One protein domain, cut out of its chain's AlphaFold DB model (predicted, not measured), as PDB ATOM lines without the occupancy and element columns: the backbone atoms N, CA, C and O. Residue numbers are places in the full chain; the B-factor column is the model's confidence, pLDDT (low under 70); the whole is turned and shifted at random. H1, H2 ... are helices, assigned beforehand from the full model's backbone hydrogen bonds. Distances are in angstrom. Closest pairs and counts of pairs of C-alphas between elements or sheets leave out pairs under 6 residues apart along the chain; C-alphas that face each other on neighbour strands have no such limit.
ATOM      1  N   ILE A 154     -61.051 148.115 110.407       74.19
ATOM      2  CA  ILE A 154     -60.184 146.932 110.491       74.19
ATOM      3  C   ILE A 154     -58.764 147.247 109.993       74.19
ATOM      4  O   ILE A 154     -57.787 146.877 110.636       74.19
ATOM      5  N   LEU A 155     -58.615 147.973 108.877       73.69
ATOM      6  CA  LEU A 155     -57.289 148.388 108.388       73.69
ATOM      7  C   LEU A 155     -56.613 149.399 109.320       73.69
ATOM      8  O   LEU A 155     -55.383 149.418 109.405       73.69
ATOM      9  N   GLN A 156     -57.412 150.221 110.002       77.12
ATOM     10  CA  GLN A 156     -56.925 151.138 111.026       77.12
ATOM     11  C   GLN A 156     -56.432 150.363 112.253       77.12
ATOM     12  O   GLN A 156     -55.269 150.504 112.597       77.12
ATOM     13  N   GLN A 157     -57.224 149.425 112.784       79.62
ATOM     14  CA  GLN A 157     -56.818 148.546 113.890       79.62
ATOM     15  C   GLN A 157     -55.533 147.761 113.594       79.62
ATOM     16  O   GLN A 157     -54.635 147.723 114.425       79.62
ATOM     17  N   ILE A 158     -55.390 147.193 112.389       77.50
ATOM     18  CA  ILE A 158     -54.157 146.489 111.992       77.50
ATOM     19  C   ILE A 158     -52.965 147.454 111.915       77.50
ATOM     20  O   ILE A 158     -51.835 147.075 112.214       77.50
ATOM     21  N   SER A 159     -53.190 148.698 111.487       76.19
ATOM     22  CA  SER A 159     -52.128 149.708 111.437       76.19
ATOM     23  C   SER A 159     -51.727 150.158 112.843       76.19
ATOM     24  O   SER A 159     -50.534 150.239 113.110       76.19
ATOM     25  N   ASP A 160     -52.691 150.335 113.745       79.81
ATOM     26  CA  ASP A 160     -52.465 150.676 115.152       79.81
ATOM     27  C   ASP A 160     -51.730 149.537 115.888       79.81
ATOM     28  O   ASP A 160     -50.805 149.784 116.659       79.81
ATOM     29  N   GLU A 161     -52.072 148.273 115.611       75.56
ATOM     30  CA  GLU A 161     -51.357 147.099 116.135       75.56
ATOM     31  C   GLU A 161     -49.929 147.003 115.585       75.56
ATOM     32  O   GLU A 161     -48.992 146.768 116.350       75.56
ATOM     33  N   LEU A 162     -49.729 147.247 114.285       73.00
ATOM     34  CA  LEU A 162     -48.392 147.307 113.690       73.00
ATOM     35  C   LEU A 162     -47.554 148.448 114.280       73.00
ATOM     36  O   LEU A 162     -46.363 148.257 114.510       73.00
ATOM     37  N   GLU A 163     -48.148 149.614 114.546       73.38
ATOM     38  CA  GLU A 163     -47.472 150.741 115.199       73.38
ATOM     39  C   GLU A 163     -47.151 150.454 116.667       73.38
ATOM     40  O   GLU A 163     -46.054 150.776 117.124       73.38
ATOM     41  N   ARG A 164     -48.042 149.765 117.387       73.75
ATOM     42  CA  ARG A 164     -47.798 149.309 118.761       73.75
ATOM     43  C   ARG A 164     -46.647 148.305 118.837       73.75
ATOM     44  O   ARG A 164     -45.845 148.360 119.767       73.75
ATOM     45  N   ILE A 165     -46.553 147.410 117.857       69.88
ATOM     46  CA  ILE A 165     -45.498 146.394 117.758       69.88
ATOM     47  C   ILE A 165     -44.173 147.007 117.269       69.88
ATOM     48  O   ILE A 165     -43.108 146.495 117.581       69.88
ATOM     49  N   LYS A 166     -44.202 148.147 116.568       61.06
ATOM     50  CA  LYS A 166     -43.018 148.823 115.997       61.06
ATOM     51  C   LYS A 166     -42.003 149.337 117.033       61.06
ATOM     52  O   LYS A 166     -40.909 149.750 116.646       61.06
ATOM     53  N   TYR A 167     -42.328 149.341 118.325       55.03
ATOM     54  CA  TYR A 167     -41.364 149.713 119.361       55.03
ATOM     55  C   TYR A 167     -40.229 148.680 119.459       55.03
ATOM     56  O   TYR A 167     -40.482 147.483 119.328       55.03
ATOM     57  N   PRO A 168     -38.976 149.113 119.695       53.72
ATOM     58  CA  PRO A 168     -37.821 148.224 119.710       53.72
ATOM     59  C   PRO A 168     -37.961 147.231 120.862       53.72
ATOM     60  O   PRO A 168     -37.695 147.547 122.024       53.72
ATOM     61  N   HIS A 169     -38.404 146.015 120.556       54.44
ATOM     62  CA  HIS A 169     -38.432 144.950 121.537       54.44
ATOM     63  C   HIS A 169     -36.998 144.574 121.903       54.44
ATOM     64  O   HIS A 169     -36.307 143.893 121.158       54.44
ATOM     65  N   GLY A 170     -36.563 145.019 123.083       57.41
ATOM     66  CA  GLY A 170     -35.438 144.422 123.796       57.41
ATOM     67  C   GLY A 170     -34.048 144.745 123.253       57.41
ATOM     68  O   GLY A 170     -33.189 143.871 123.299       57.41
ATOM     69  N   GLY A 171     -33.812 145.965 122.756       67.50
ATOM     70  CA  GLY A 171     -32.452 146.431 122.440       67.50
ATOM     71  C   GLY A 171     -31.844 145.849 121.160       67.50
ATOM     72  O   GLY A 171     -30.630 145.891 120.987       67.50
ATOM     73  N   TRP A 172     -32.675 145.321 120.262       77.31
ATOM     74  CA  TRP A 172     -32.241 144.864 118.946       77.31
ATOM     75  C   TRP A 172     -31.944 146.051 118.025       77.31
ATOM     76  O   TRP A 172     -32.768 146.947 117.840       77.31
ATOM     77  N   THR A 173     -30.762 146.048 117.420       78.88
ATOM     78  CA  THR A 173     -30.393 146.990 116.359       78.88
ATOM     79  C   THR A 173     -31.022 146.581 115.029       78.88
ATOM     80  O   THR A 173     -31.359 145.416 114.801       78.88
ATOM     81  N   GLN A 174     -31.145 147.536 114.103       75.56
ATOM     82  CA  GLN A 174     -31.690 147.267 112.770       75.56
ATOM     83  C   GLN A 174     -30.897 146.181 112.023       75.56
ATOM     84  O   GLN A 174     -31.490 145.309 111.395       75.56
ATOM     85  N   GLU A 175     -29.568 146.181 112.135       77.19
ATOM     86  CA  GLU A 175     -28.731 145.153 111.510       77.19
ATOM     87  C   GLU A 175     -28.961 143.762 112.115       77.19
ATOM     88  O   GLU A 175     -29.000 142.767 111.389       77.19
ATOM     89  N   GLN A 176     -29.139 143.672 113.437       80.38
ATOM     90  CA  GLN A 176     -29.435 142.406 114.118       80.38
ATOM     91  C   GLN A 176     -30.809 141.863 113.698       80.38
ATOM     92  O   GLN A 176     -30.932 140.665 113.435       80.38
ATOM     93  N   HIS A 177     -31.811 142.738 113.548       82.44
ATOM     94  CA  HIS A 177     -33.118 142.372 112.997       82.44
ATOM     95  C   HIS A 177     -33.015 141.829 111.570       82.44
ATOM     96  O   HIS A 177     -33.561 140.767 111.277       82.44
ATOM     97  N   GLU A 178     -32.289 142.513 110.683       77.81
ATOM     98  CA  GLU A 178     -32.120 142.077 109.292       77.81
ATOM     99  C   GLU A 178     -31.411 140.712 109.216       77.81
ATOM    100  O   GLU A 178     -31.863 139.811 108.504       77.81
ATOM    101  N   ARG A 179     -30.354 140.503 110.015       81.31
ATOM    102  CA  ARG A 179     -29.625 139.222 110.081       81.31
ATOM    103  C   ARG A 179     -30.485 138.077 110.613       81.31
ATOM    104  O   ARG A 179     -30.388 136.963 110.093       81.31
ATOM    105  N   PHE A 180     -31.306 138.328 111.634       84.12
ATOM    106  CA  PHE A 180     -32.245 137.339 112.162       84.12
ATOM    107  C   PHE A 180     -33.320 137.001 111.127       84.12
ATOM    108  O   PHE A 180     -33.532 135.830 110.818       84.12
ATOM    109  N   TYR A 181     -33.927 138.021 110.518       81.62
ATOM    110  CA  TYR A 181     -35.021 137.867 109.564       81.62
ATOM    111  C   TYR A 181     -34.611 137.097 108.298       81.62
ATOM    112  O   TYR A 181     -35.344 136.223 107.837       81.62
ATOM    113  N   VAL A 182     -33.408 137.340 107.765       82.88
ATOM    114  CA  VAL A 182     -32.871 136.575 106.622       82.88
ATOM    115  C   VAL A 182     -32.754 135.087 106.953       82.88
ATOM    116  O   VAL A 182     -33.037 134.231 106.115       82.88
ATOM    117  N   GLN A 183     -32.337 134.748 108.169       81.56
ATOM    118  CA  GLN A 183     -32.216 133.352 108.581       81.56
ATOM    119  C   GLN A 183     -33.567 132.723 108.899       81.56
ATOM    120  O   GLN A 183     -33.771 131.553 108.588       81.56
ATOM    121  N   TRP A 184     -34.485 133.510 109.451       84.31
ATOM    122  CA  TRP A 184     -35.864 133.127 109.715       84.31
ATOM    123  C   TRP A 184     -36.605 132.753 108.428       84.31
ATOM    124  O   TRP A 184     -37.139 131.650 108.335       84.31
ATOM    125  N   LEU A 185     -36.512 133.584 107.383       78.94
ATOM    126  CA  LEU A 185     -37.088 133.294 106.061       78.94
ATOM    127  C   LEU A 185     -36.482 132.056 105.388       78.94
ATOM    128  O   LEU A 185     -37.171 131.332 104.673       78.94
ATOM    129  N   ASN A 186     -35.188 131.812 105.602       75.06
ATOM    130  CA  ASN A 186     -34.485 130.657 105.043       75.06
ATOM    131  C   ASN A 186     -34.663 129.381 105.879       75.06
ATOM    132  O   ASN A 186     -34.234 128.300 105.460       75.06
ATOM    133  N   SER A 187     -35.275 129.481 107.059       73.12
ATOM    134  CA  SER A 187     -35.499 128.334 107.923       73.12
ATOM    135  C   SER A 187     -36.641 127.479 107.367       73.12
ATOM    136  O   SER A 187     -37.782 127.906 107.233       73.12
ATOM    137  N   LYS A 188     -36.323 126.232 107.001       59.16
ATOM    138  CA  LYS A 188     -37.313 125.210 106.603       59.16
ATOM    139  C   LYS A 188     -37.742 124.324 107.775       59.16
ATOM    140  O   LYS A 188     -38.483 123.362 107.599       59.16
ATOM    141  N   THR A 189     -37.200 124.574 108.962       58.03
ATOM    142  CA  THR A 189     -37.311 123.678 110.110       58.03
ATOM    143  C   THR A 189     -38.561 123.993 110.919       58.03
ATOM    144  O   THR A 189     -38.613 125.020 111.583       58.03
ATOM    145  N   GLY A 190     -39.520 123.065 110.960       61.72
ATOM    146  CA  GLY A 190     -40.720 123.176 111.805       61.72
ATOM    147  C   GLY A 190     -40.453 123.163 113.319       61.72
ATOM    148  O   GLY A 190     -41.380 123.305 114.108       61.72
ATOM    149  N   ASN A 191     -39.196 122.998 113.752       78.69
ATOM    150  CA  ASN A 191     -38.815 123.019 115.162       78.69
ATOM    151  C   ASN A 191     -38.163 124.363 115.535       78.69
ATOM    152  O   ASN A 191     -36.959 124.561 115.348       78.69
ATOM    153  N   ARG A 192     -38.980 125.262 116.101       80.88
ATOM    154  CA  ARG A 192     -38.616 126.634 116.509       80.88
ATOM    155  C   ARG A 192     -37.433 126.683 117.483       80.88
ATOM    156  O   ARG A 192     -36.556 127.536 117.364       80.88
ATOM    157  N   ARG A 193     -37.366 125.728 118.418       80.44
ATOM    158  CA  ARG A 193     -36.302 125.664 119.431       80.44
ATOM    159  C   ARG A 193     -34.952 125.310 118.810       80.44
ATOM    160  O   ARG A 193     -33.975 125.999 119.074       80.44
ATOM    161  N   ARG A 194     -34.924 124.321 117.908       80.69
ATOM    162  CA  ARG A 194     -33.711 123.965 117.148       80.69
ATOM    163  C   ARG A 194     -33.233 125.110 116.256       80.69
ATOM    164  O   ARG A 194     -32.034 125.330 116.140       80.69
ATOM    165  N   PHE A 195     -34.156 125.855 115.645       85.31
ATOM    166  CA  PHE A 195     -33.816 127.051 114.872       85.31
ATOM    167  C   PHE A 195     -33.136 128.120 115.746       85.31
ATOM    168  O   PHE A 195     -32.064 128.611 115.391       85.31
ATOM    169  N   CYS A 196     -33.689 128.407 116.928       84.31
ATOM    170  CA  CYS A 196     -33.089 129.358 117.870       84.31
ATOM    171  C   CYS A 196     -31.736 128.873 118.422       84.31
ATOM    172  O   CYS A 196     -30.809 129.668 118.543       84.31
ATOM    173  N   GLU A 197     -31.578 127.575 118.695       83.12
ATOM    174  CA  GLU A 197     -30.305 126.961 119.118       83.12
ATOM    175  C   GLU A 197     -29.220 127.006 118.030       83.12
ATOM    176  O   GLU A 197     -28.031 127.077 118.332       83.12
ATOM    177  N   LEU A 198     -29.596 126.981 116.749       82.94
ATOM    178  CA  LEU A 198     -28.654 127.191 115.647       82.94
ATOM    179  C   LEU A 198     -28.283 128.670 115.494       82.94
ATOM    180  O   LEU A 198     -27.153 128.990 115.118       82.94
ATOM    181  N   LEU A 199     -29.222 129.567 115.795       83.81
ATOM    182  CA  LEU A 199     -29.020 131.008 115.718       83.81
ATOM    183  C   LEU A 199     -28.123 131.560 116.822       83.81
ATOM    184  O   LEU A 199     -27.389 132.502 116.542       83.81
ATOM    185  N   THR A 200     -28.097 130.968 118.019       83.38
ATOM    186  CA  THR A 200     -27.168 131.397 119.085       83.38
ATOM    187  C   THR A 200     -25.706 131.327 118.652       83.38
ATOM    188  O   THR A 200     -24.907 132.155 119.071       83.38
ATOM    189  N   LYS A 201     -25.338 130.405 117.749       81.12
ATOM    190  CA  LYS A 201     -23.976 130.342 117.182       81.12
ATOM    191  C   LYS A 201     -23.631 131.545 116.299       81.12
ATOM    192  O   LYS A 201     -22.461 131.864 116.137       81.12
ATOM    193  N   LYS A 202     -24.634 132.176 115.685       79.62
ATOM    194  CA  LYS A 202     -24.470 133.297 114.742       79.62
ATOM    195  C   LYS A 202     -24.799 134.654 115.359       79.62
ATOM    196  O   LYS A 202     -24.345 135.674 114.854       79.62
ATOM    197  N   LEU A 203     -25.595 134.656 116.422       81.50
ATOM    198  CA  LEU A 203     -25.976 135.808 117.227       81.50
ATOM    199  C   LEU A 203     -25.684 135.481 118.705       81.50
ATOM    200  O   LEU A 203     -26.622 135.276 119.478       81.50
ATOM    201  N   PRO A 204     -24.397 135.392 119.097       79.75
ATOM    202  CA  PRO A 204     -24.001 134.971 120.446       79.75
ATOM    203  C   PRO A 204     -24.393 135.979 121.533       79.75
ATOM    204  O   PRO A 204     -24.468 135.631 122.705       79.75
ATOM    205  N   GLU A 205     -24.677 137.219 121.136       82.12
ATOM    206  CA  GLU A 205     -25.112 138.317 122.003       82.12
ATOM    207  C   GLU A 205     -26.510 138.085 122.605       82.12
ATOM    208  O   GLU A 205     -26.873 138.722 123.592       82.12
ATOM    209  N   PHE A 206     -27.298 137.165 122.036       82.00
ATOM    210  CA  PHE A 206     -28.679 136.925 122.438       82.00
ATOM    211  C   PHE A 206     -28.867 135.529 123.028       82.00
ATOM    212  O   PHE A 206     -28.485 134.509 122.457       82.00
ATOM    213  N   THR A 207     -29.541 135.477 124.177       85.06
ATOM    214  CA  THR A 207     -29.945 134.215 124.802       85.06
ATOM    215  C   THR A 207     -31.021 133.511 123.971       85.06
ATOM    216  O   THR A 207     -31.800 134.154 123.265       85.06
ATOM    217  N   ILE A 208     -31.141 132.186 124.108       84.62
ATOM    218  CA  ILE A 208     -32.191 131.397 123.428       84.62
ATOM    219  C   ILE A 208     -33.589 131.973 123.716       84.62
ATOM    220  O   ILE A 208     -34.418 132.064 122.817       84.62
ATOM    221  N   GLY A 209     -33.840 132.429 124.949       83.56
ATOM    222  CA  GLY A 209     -35.107 133.067 125.317       83.56
ATOM    223  C   GLY A 209     -35.336 134.434 124.658       83.56
ATOM    224  O   GLY A 209     -36.479 134.804 124.394       83.56
ATOM    225  N   ALA A 210     -34.281 135.199 124.363       83.56
ATOM    226  CA  ALA A 210     -34.396 136.429 123.579       83.56
ATOM    227  C   ALA A 210     -34.691 136.126 122.100       83.56
ATOM    228  O   ALA A 210     -35.545 136.783 121.510       83.56
ATOM    229  N   LEU A 211     -34.057 135.093 121.537       86.44
ATOM    230  CA  LEU A 211     -34.294 134.645 120.161       86.44
ATOM    231  C   LEU A 211     -35.713 134.098 119.961       86.44
ATOM    232  O   LEU A 211     -36.349 134.443 118.974       86.44
ATOM    233  N   LEU A 212     -36.241 133.318 120.910       86.38
ATOM    234  CA  LEU A 212     -37.617 132.805 120.852       86.38
ATOM    235  C   LEU A 212     -38.661 133.927 120.916       86.38
ATOM    236  O   LEU A 212     -39.605 133.933 120.134       86.38
ATOM    237  N   ARG A 213     -38.462 134.918 121.795       83.38
ATOM    238  CA  ARG A 213     -39.346 136.094 121.855       83.38
ATOM    239  C   ARG A 213     -39.283 136.923 120.575       83.38
ATOM    240  O   ARG A 213     -40.291 137.481 120.151       83.38
ATOM    241  N   HIS A 214     -38.107 137.005 119.957       85.31
ATOM    242  CA  HIS A 214     -37.957 137.710 118.692       85.31
ATOM    243  C   HIS A 214     -38.558 136.930 117.508       85.31
ATOM    244  O   HIS A 214     -39.147 137.528 116.612       85.31
ATOM    245  N   ASP A 215     -38.510 135.598 117.552       85.75
ATOM    246  CA  ASP A 215     -39.225 134.712 116.631       85.75
ATOM    247  C   ASP A 215     -40.748 134.919 116.730       85.75
ATOM    248  O   ASP A 215     -41.396 135.162 115.714       85.75
ATOM    249  N   ASP A 216     -41.314 134.926 117.947       84.94
ATOM    250  CA  ASP A 216     -42.738 135.236 118.181       84.94
ATOM    251  C   ASP A 216     -43.128 136.603 117.596       84.94
ATOM    252  O   ASP A 216     -44.163 136.733 116.940       84.94
ATOM    253  N   PHE A 217     -42.276 137.612 117.778       83.94
ATOM    254  CA  PHE A 217     -42.466 138.937 117.193       83.94
ATOM    255  C   PHE A 217     -42.499 138.899 115.656       83.94
ATOM    256  O   PHE A 217     -43.413 139.460 115.048       83.94
ATOM    257  N   CYS A 218     -41.545 138.221 115.008       81.44
ATOM    258  CA  CYS A 218     -41.519 138.098 113.548       81.44
ATOM    259  C   CYS A 218     -42.773 137.394 113.010       81.44
ATOM    260  O   CYS A 218     -43.336 137.838 112.005       81.44
ATOM    261  N   PHE A 219     -43.252 136.356 113.704       84.56
ATOM    262  CA  PHE A 219     -44.508 135.680 113.373       84.56
ATOM    263  C   PHE A 219     -45.721 136.610 113.484       84.56
ATOM    264  O   PHE A 219     -46.514 136.687 112.544       84.56
ATOM    265  N   GLN A 220     -45.847 137.358 114.584       82.44
ATOM    266  CA  GLN A 220     -46.955 138.300 114.790       82.44
ATOM    267  C   GLN A 220     -46.986 139.393 113.713       82.44
ATOM    268  O   GLN A 220     -48.041 139.693 113.152       82.44
ATOM    269  N   VAL A 221     -45.826 139.956 113.361       81.12
ATOM    270  CA  VAL A 221     -45.722 140.965 112.294       81.12
ATOM    271  C   VAL A 221     -46.113 140.377 110.937       81.12
ATOM    272  O   VAL A 221     -46.865 141.010 110.189       81.12
ATOM    273  N   ALA A 222     -45.645 139.170 110.609       82.38
ATOM    274  CA  ALA A 222     -45.998 138.500 109.359       82.38
ATOM    275  C   ALA A 222     -47.513 138.245 109.258       82.38
ATOM    276  O   ALA A 222     -48.120 138.536 108.224       82.38
ATOM    277  N   GLU A 223     -48.141 137.791 110.346       84.25
ATOM    278  CA  GLU A 223     -49.583 137.547 110.402       84.25
ATOM    279  C   GLU A 223     -50.394 138.835 110.184       84.25
ATOM    280  O   GLU A 223     -51.353 138.849 109.405       84.25
ATOM    281  N   LEU A 224     -49.992 139.945 110.811       83.25
ATOM    282  CA  LEU A 224     -50.648 141.245 110.640       83.25
ATOM    283  C   LEU A 224     -50.496 141.793 109.219       83.25
ATOM    284  O   LEU A 224     -51.452 142.332 108.653       83.25
ATOM    285  N   LEU A 225     -49.324 141.621 108.606       80.56
ATOM    286  CA  LEU A 225     -49.104 142.003 107.213       80.56
ATOM    287  C   LEU A 225     -49.965 141.175 106.253       80.56
ATOM    288  O   LEU A 225     -50.509 141.728 105.295       80.56
ATOM    289  N   ASP A 226     -50.148 139.884 106.514       85.19
ATOM    290  CA  ASP A 226     -51.018 139.040 105.696       85.19
ATOM    291  C   ASP A 226     -52.506 139.346 105.910       85.19
ATOM    292  O   ASP A 226     -53.256 139.414 104.930       85.19
ATOM    293  N   LYS A 227     -52.940 139.636 107.144       84.94
ATOM    294  CA  LYS A 227     -54.290 140.166 107.423       84.94
ATOM    295  C   LYS A 227     -54.533 141.473 106.668       84.94
ATOM    296  O   LYS A 227     -55.555 141.606 105.993       84.94
ATOM    297  N   LYS A 228     -53.563 142.393 106.682       81.75
ATOM    298  CA  LYS A 228     -53.619 143.655 105.929       81.75
ATOM    299  C   LYS A 228     -53.768 143.420 104.426       81.75
ATOM    300  O   LYS A 228     -54.616 144.047 103.796       81.75
ATOM    301  N   LYS A 229     -52.978 142.512 103.840       84.50
ATOM    302  CA  LYS A 229     -53.076 142.164 102.408       84.50
ATOM    303  C   LYS A 229     -54.455 141.608 102.057       84.50
ATOM    304  O   LYS A 229     -55.062 142.078 101.096       84.50
ATOM    305  N   LYS A 230     -54.959 140.649 102.844       86.06
ATOM    306  CA  LYS A 230     -56.283 140.038 102.640       86.06
ATOM    307  C   LYS A 230     -57.396 141.081 102.707       86.06
ATOM    308  O   LYS A 230     -58.286 141.076 101.864       86.06
ATOM    309  N   GLU A 231     -57.326 142.002 103.662       84.44
ATOM    310  CA  GLU A 231     -58.348 143.033 103.834       84.44
ATOM    311  C   GLU A 231     -58.312 144.088 102.715       84.44
ATOM    312  O   GLU A 231     -59.355 144.482 102.194       84.44
ATOM    313  N   ILE A 232     -57.117 144.472 102.243       78.94
ATOM    314  CA  ILE A 232     -56.965 145.312 101.042       78.94
ATOM    315  C   ILE A 232     -57.554 144.612  99.814       78.94
ATOM    316  O   ILE A 232     -58.206 145.255  98.993       78.94
ATOM    317  N   GLN A 233     -57.331 143.307  99.670       83.12
ATOM    318  CA  GLN A 233     -57.859 142.541  98.545       83.12
ATOM    319  C   GLN A 233     -59.389 142.461  98.583       83.12
ATOM    320  O   GLN A 233     -60.025 142.739  97.570       83.12
ATOM    321  N   LYS A 234     -59.990 142.183  99.749       84.50
ATOM    322  CA  LYS A 234     -61.452 142.236  99.930       84.50
ATOM    323  C   LYS A 234     -62.019 143.608  99.576       84.50
ATOM    324  O   LYS A 234     -63.036 143.693  98.895       84.50
ATOM    325  N   TRP A 235     -61.351 144.681 100.001       81.31
ATOM    326  CA  TRP A 235     -61.764 146.040  99.666       81.31
ATOM    327  C   TRP A 235     -61.709 146.312  98.157       81.31
ATOM    328  O   TRP A 235     -62.657 146.876  97.616       81.31
ATOM    329  N   LYS A 236     -60.643 145.876  97.468       81.50
ATOM    330  CA  LYS A 236     -60.526 146.006  96.005       81.50
ATOM    331  C   LYS A 236     -61.662 145.286  95.282       81.50
ATOM    332  O   LYS A 236     -62.321 145.905  94.457       81.50
ATOM    333  N   VAL A 237     -61.931 144.034  95.657       84.56
ATOM    334  CA  VAL A 237     -63.022 143.231  95.081       84.56
ATOM    335  C   VAL A 237     -64.377 143.897  95.325       84.56
ATOM    336  O   VAL A 237     -65.172 144.034  94.402       84.56
ATOM    337  N   LYS A 238     -64.628 144.394  96.544       81.62
ATOM    338  CA  LYS A 238     -65.862 145.127  96.858       81.62
ATOM    339  C   LYS A 238     -66.011 146.391  96.006       81.62
ATOM    340  O   LYS A 238     -67.103 146.676  95.535       81.62
ATOM    341  N   LYS A 239     -64.925 147.136  95.788       79.62
ATOM    342  CA  LYS A 239     -64.937 148.347  94.958       79.62
ATOM    343  C   LYS A 239     -65.180 148.060  93.482       79.62
ATOM    344  O   LYS A 239     -65.874 148.827  92.828       79.62
ATOM    345  N   GLU A 240     -64.622 146.971  92.979       80.19
ATOM    346  CA  GLU A 240     -64.820 146.517  91.604       80.19
ATOM    347  C   GLU A 240     -66.265 146.039  91.373       80.19
ATOM    348  O   GLU A 240     -66.867 146.364  90.350       80.19
ATOM    349  N   LEU A 241     -66.864 145.377  92.372       80.06
ATOM    350  CA  LEU A 241     -68.290 145.034  92.399       80.06
ATOM    351  C   LEU A 241     -69.187 146.280  92.451       80.06
ATOM    352  O   LEU A 241     -70.122 146.376  91.662       80.06
ATOM    353  N   GLU A 242     -68.888 147.249  93.326       76.31
ATOM    354  CA  GLU A 242     -69.615 148.528  93.409       76.31
ATOM    355  C   GLU A 242     -69.578 149.269  92.057       76.31
ATOM    356  O   GLU A 242     -70.625 149.658  91.544       76.31
ATOM    357  N   PHE A 243     -68.399 149.370  91.433       69.69
ATOM    358  CA  PHE A 243     -68.216 150.011  90.126       69.69
ATOM    359  C   PHE A 243     -68.956 149.281  88.992       69.69
ATOM    360  O   PHE A 243     -69.521 149.916  88.103       69.69
ATOM    361  N   SER A 244     -69.004 147.947  89.034       66.81
ATOM    362  CA  SER A 244     -69.754 147.149  88.056       66.81
ATOM    363  C   SER A 244     -71.270 147.306  88.232       66.81
ATOM    364  O   SER A 244     -71.992 147.412  87.244       66.81
ATOM    365  N   SER A 245     -71.756 147.395  89.476       62.25
ATOM    366  CA  SER A 245     -73.180 147.607  89.777       62.25
ATOM    367  C   SER A 245     -73.670 149.034  89.490       62.25
ATOM    368  O   SER A 245     -74.811 149.214  89.074       62.25
ATOM    369  N   GLU A 246     -72.822 150.057  89.650       60.69
ATOM    370  CA  GLU A 246     -73.152 151.436  89.252       60.69
ATOM    371  C   GLU A 246     -73.279 151.581  87.730       60.69
ATOM    372  O   GLU A 246     -74.155 152.307  87.268       60.69
ATOM    373  N   ASN A 247     -72.477 150.848  86.949       57.19
ATOM    374  CA  ASN A 247     -72.579 150.858  85.487       57.19
ATOM    375  C   ASN A 247     -73.806 150.090  84.965       57.19
ATOM    376  O   ASN A 247     -74.394 150.514  83.978       57.19
ATOM    377  N   GLN A 248     -74.246 149.017  85.636       52.94
ATOM    378  CA  GLN A 248     -75.482 148.308  85.260       52.94
ATOM    379  C   GLN A 248     -76.752 149.117  85.573       52.94
ATOM    380  O   GLN A 248     -77.679 149.138  84.770       52.94
TER     381      GLN A 248
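Overview. This is residues 154 to 248 of the 462 residues of an uncharacterized protein of Spironucleus salmonicida (UniProt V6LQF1). One long helix, H4, makes the long axis; its residues 233 to 248 stick out free at one end, and the other three helices gather round the rest of it. H1 runs alongside H4 at residues 221 to 232, H3 packs on residues 208 to 212 near its beginning, and H2 passes close by, nearly crosswise to it. The printed part has 95 residues with four named helices, H1, H2, H3 and H4 along the chain, and no named strand: the class is all helix. The whole is only just loose, close to extended, with a radius of gyration of the C-alphas of 18.4 A, and a rod spanning 63 by 28 by 19 A.

Along the chain. H1, residues 154 to 165, begins with C-alpha 154 at (-60.184, 146.932, 110.491) and is 16.4 A long. H2, residues 174 to 186, is 18.5 A long. H3 is residues 192 to 199, 10.6 A. H4, residues 208 to 248, runs 60.1 A from C-alpha 208 at (-32.191, 131.397, 123.428) to C-alpha 248 at (-75.482, 148.308, 85.260).

Arrangement. H1 and H4 touch at a shallow tilt of 20 degrees, opposite ways; their closest C-alphas, Ile 158 and Leu 224, are 6.5 A apart. H1 is apart from H2 and H3. H2 and H4 are close but not clearly touching, about perpendicular at 76 degrees, with the closest C-alphas, Tyr 181 and Cys 218, 7.6 A apart. H2 and H3 are also close but not clearly touching; their closest C-alphas, Phe 180 and Leu 199, are 7.9 A apart. H3 and H4 touch at a steep tilt of 63 degrees, with the closest C-alphas, Cys 196 and Leu 211, 5.9 A apart. Each O i to N i+4 pair is within hydrogen-bond range in H1, H3 and H4, and 8 of 9 are in H2.

Size, cuts and confidence. The two C-alphas farthest apart, Pro 204 and Gln 248, are 63.8 A apart. The printed part has no cut and no long link. Residues 165 to 171, 188 to 190 and 243 to 248 have pLDDT under 70.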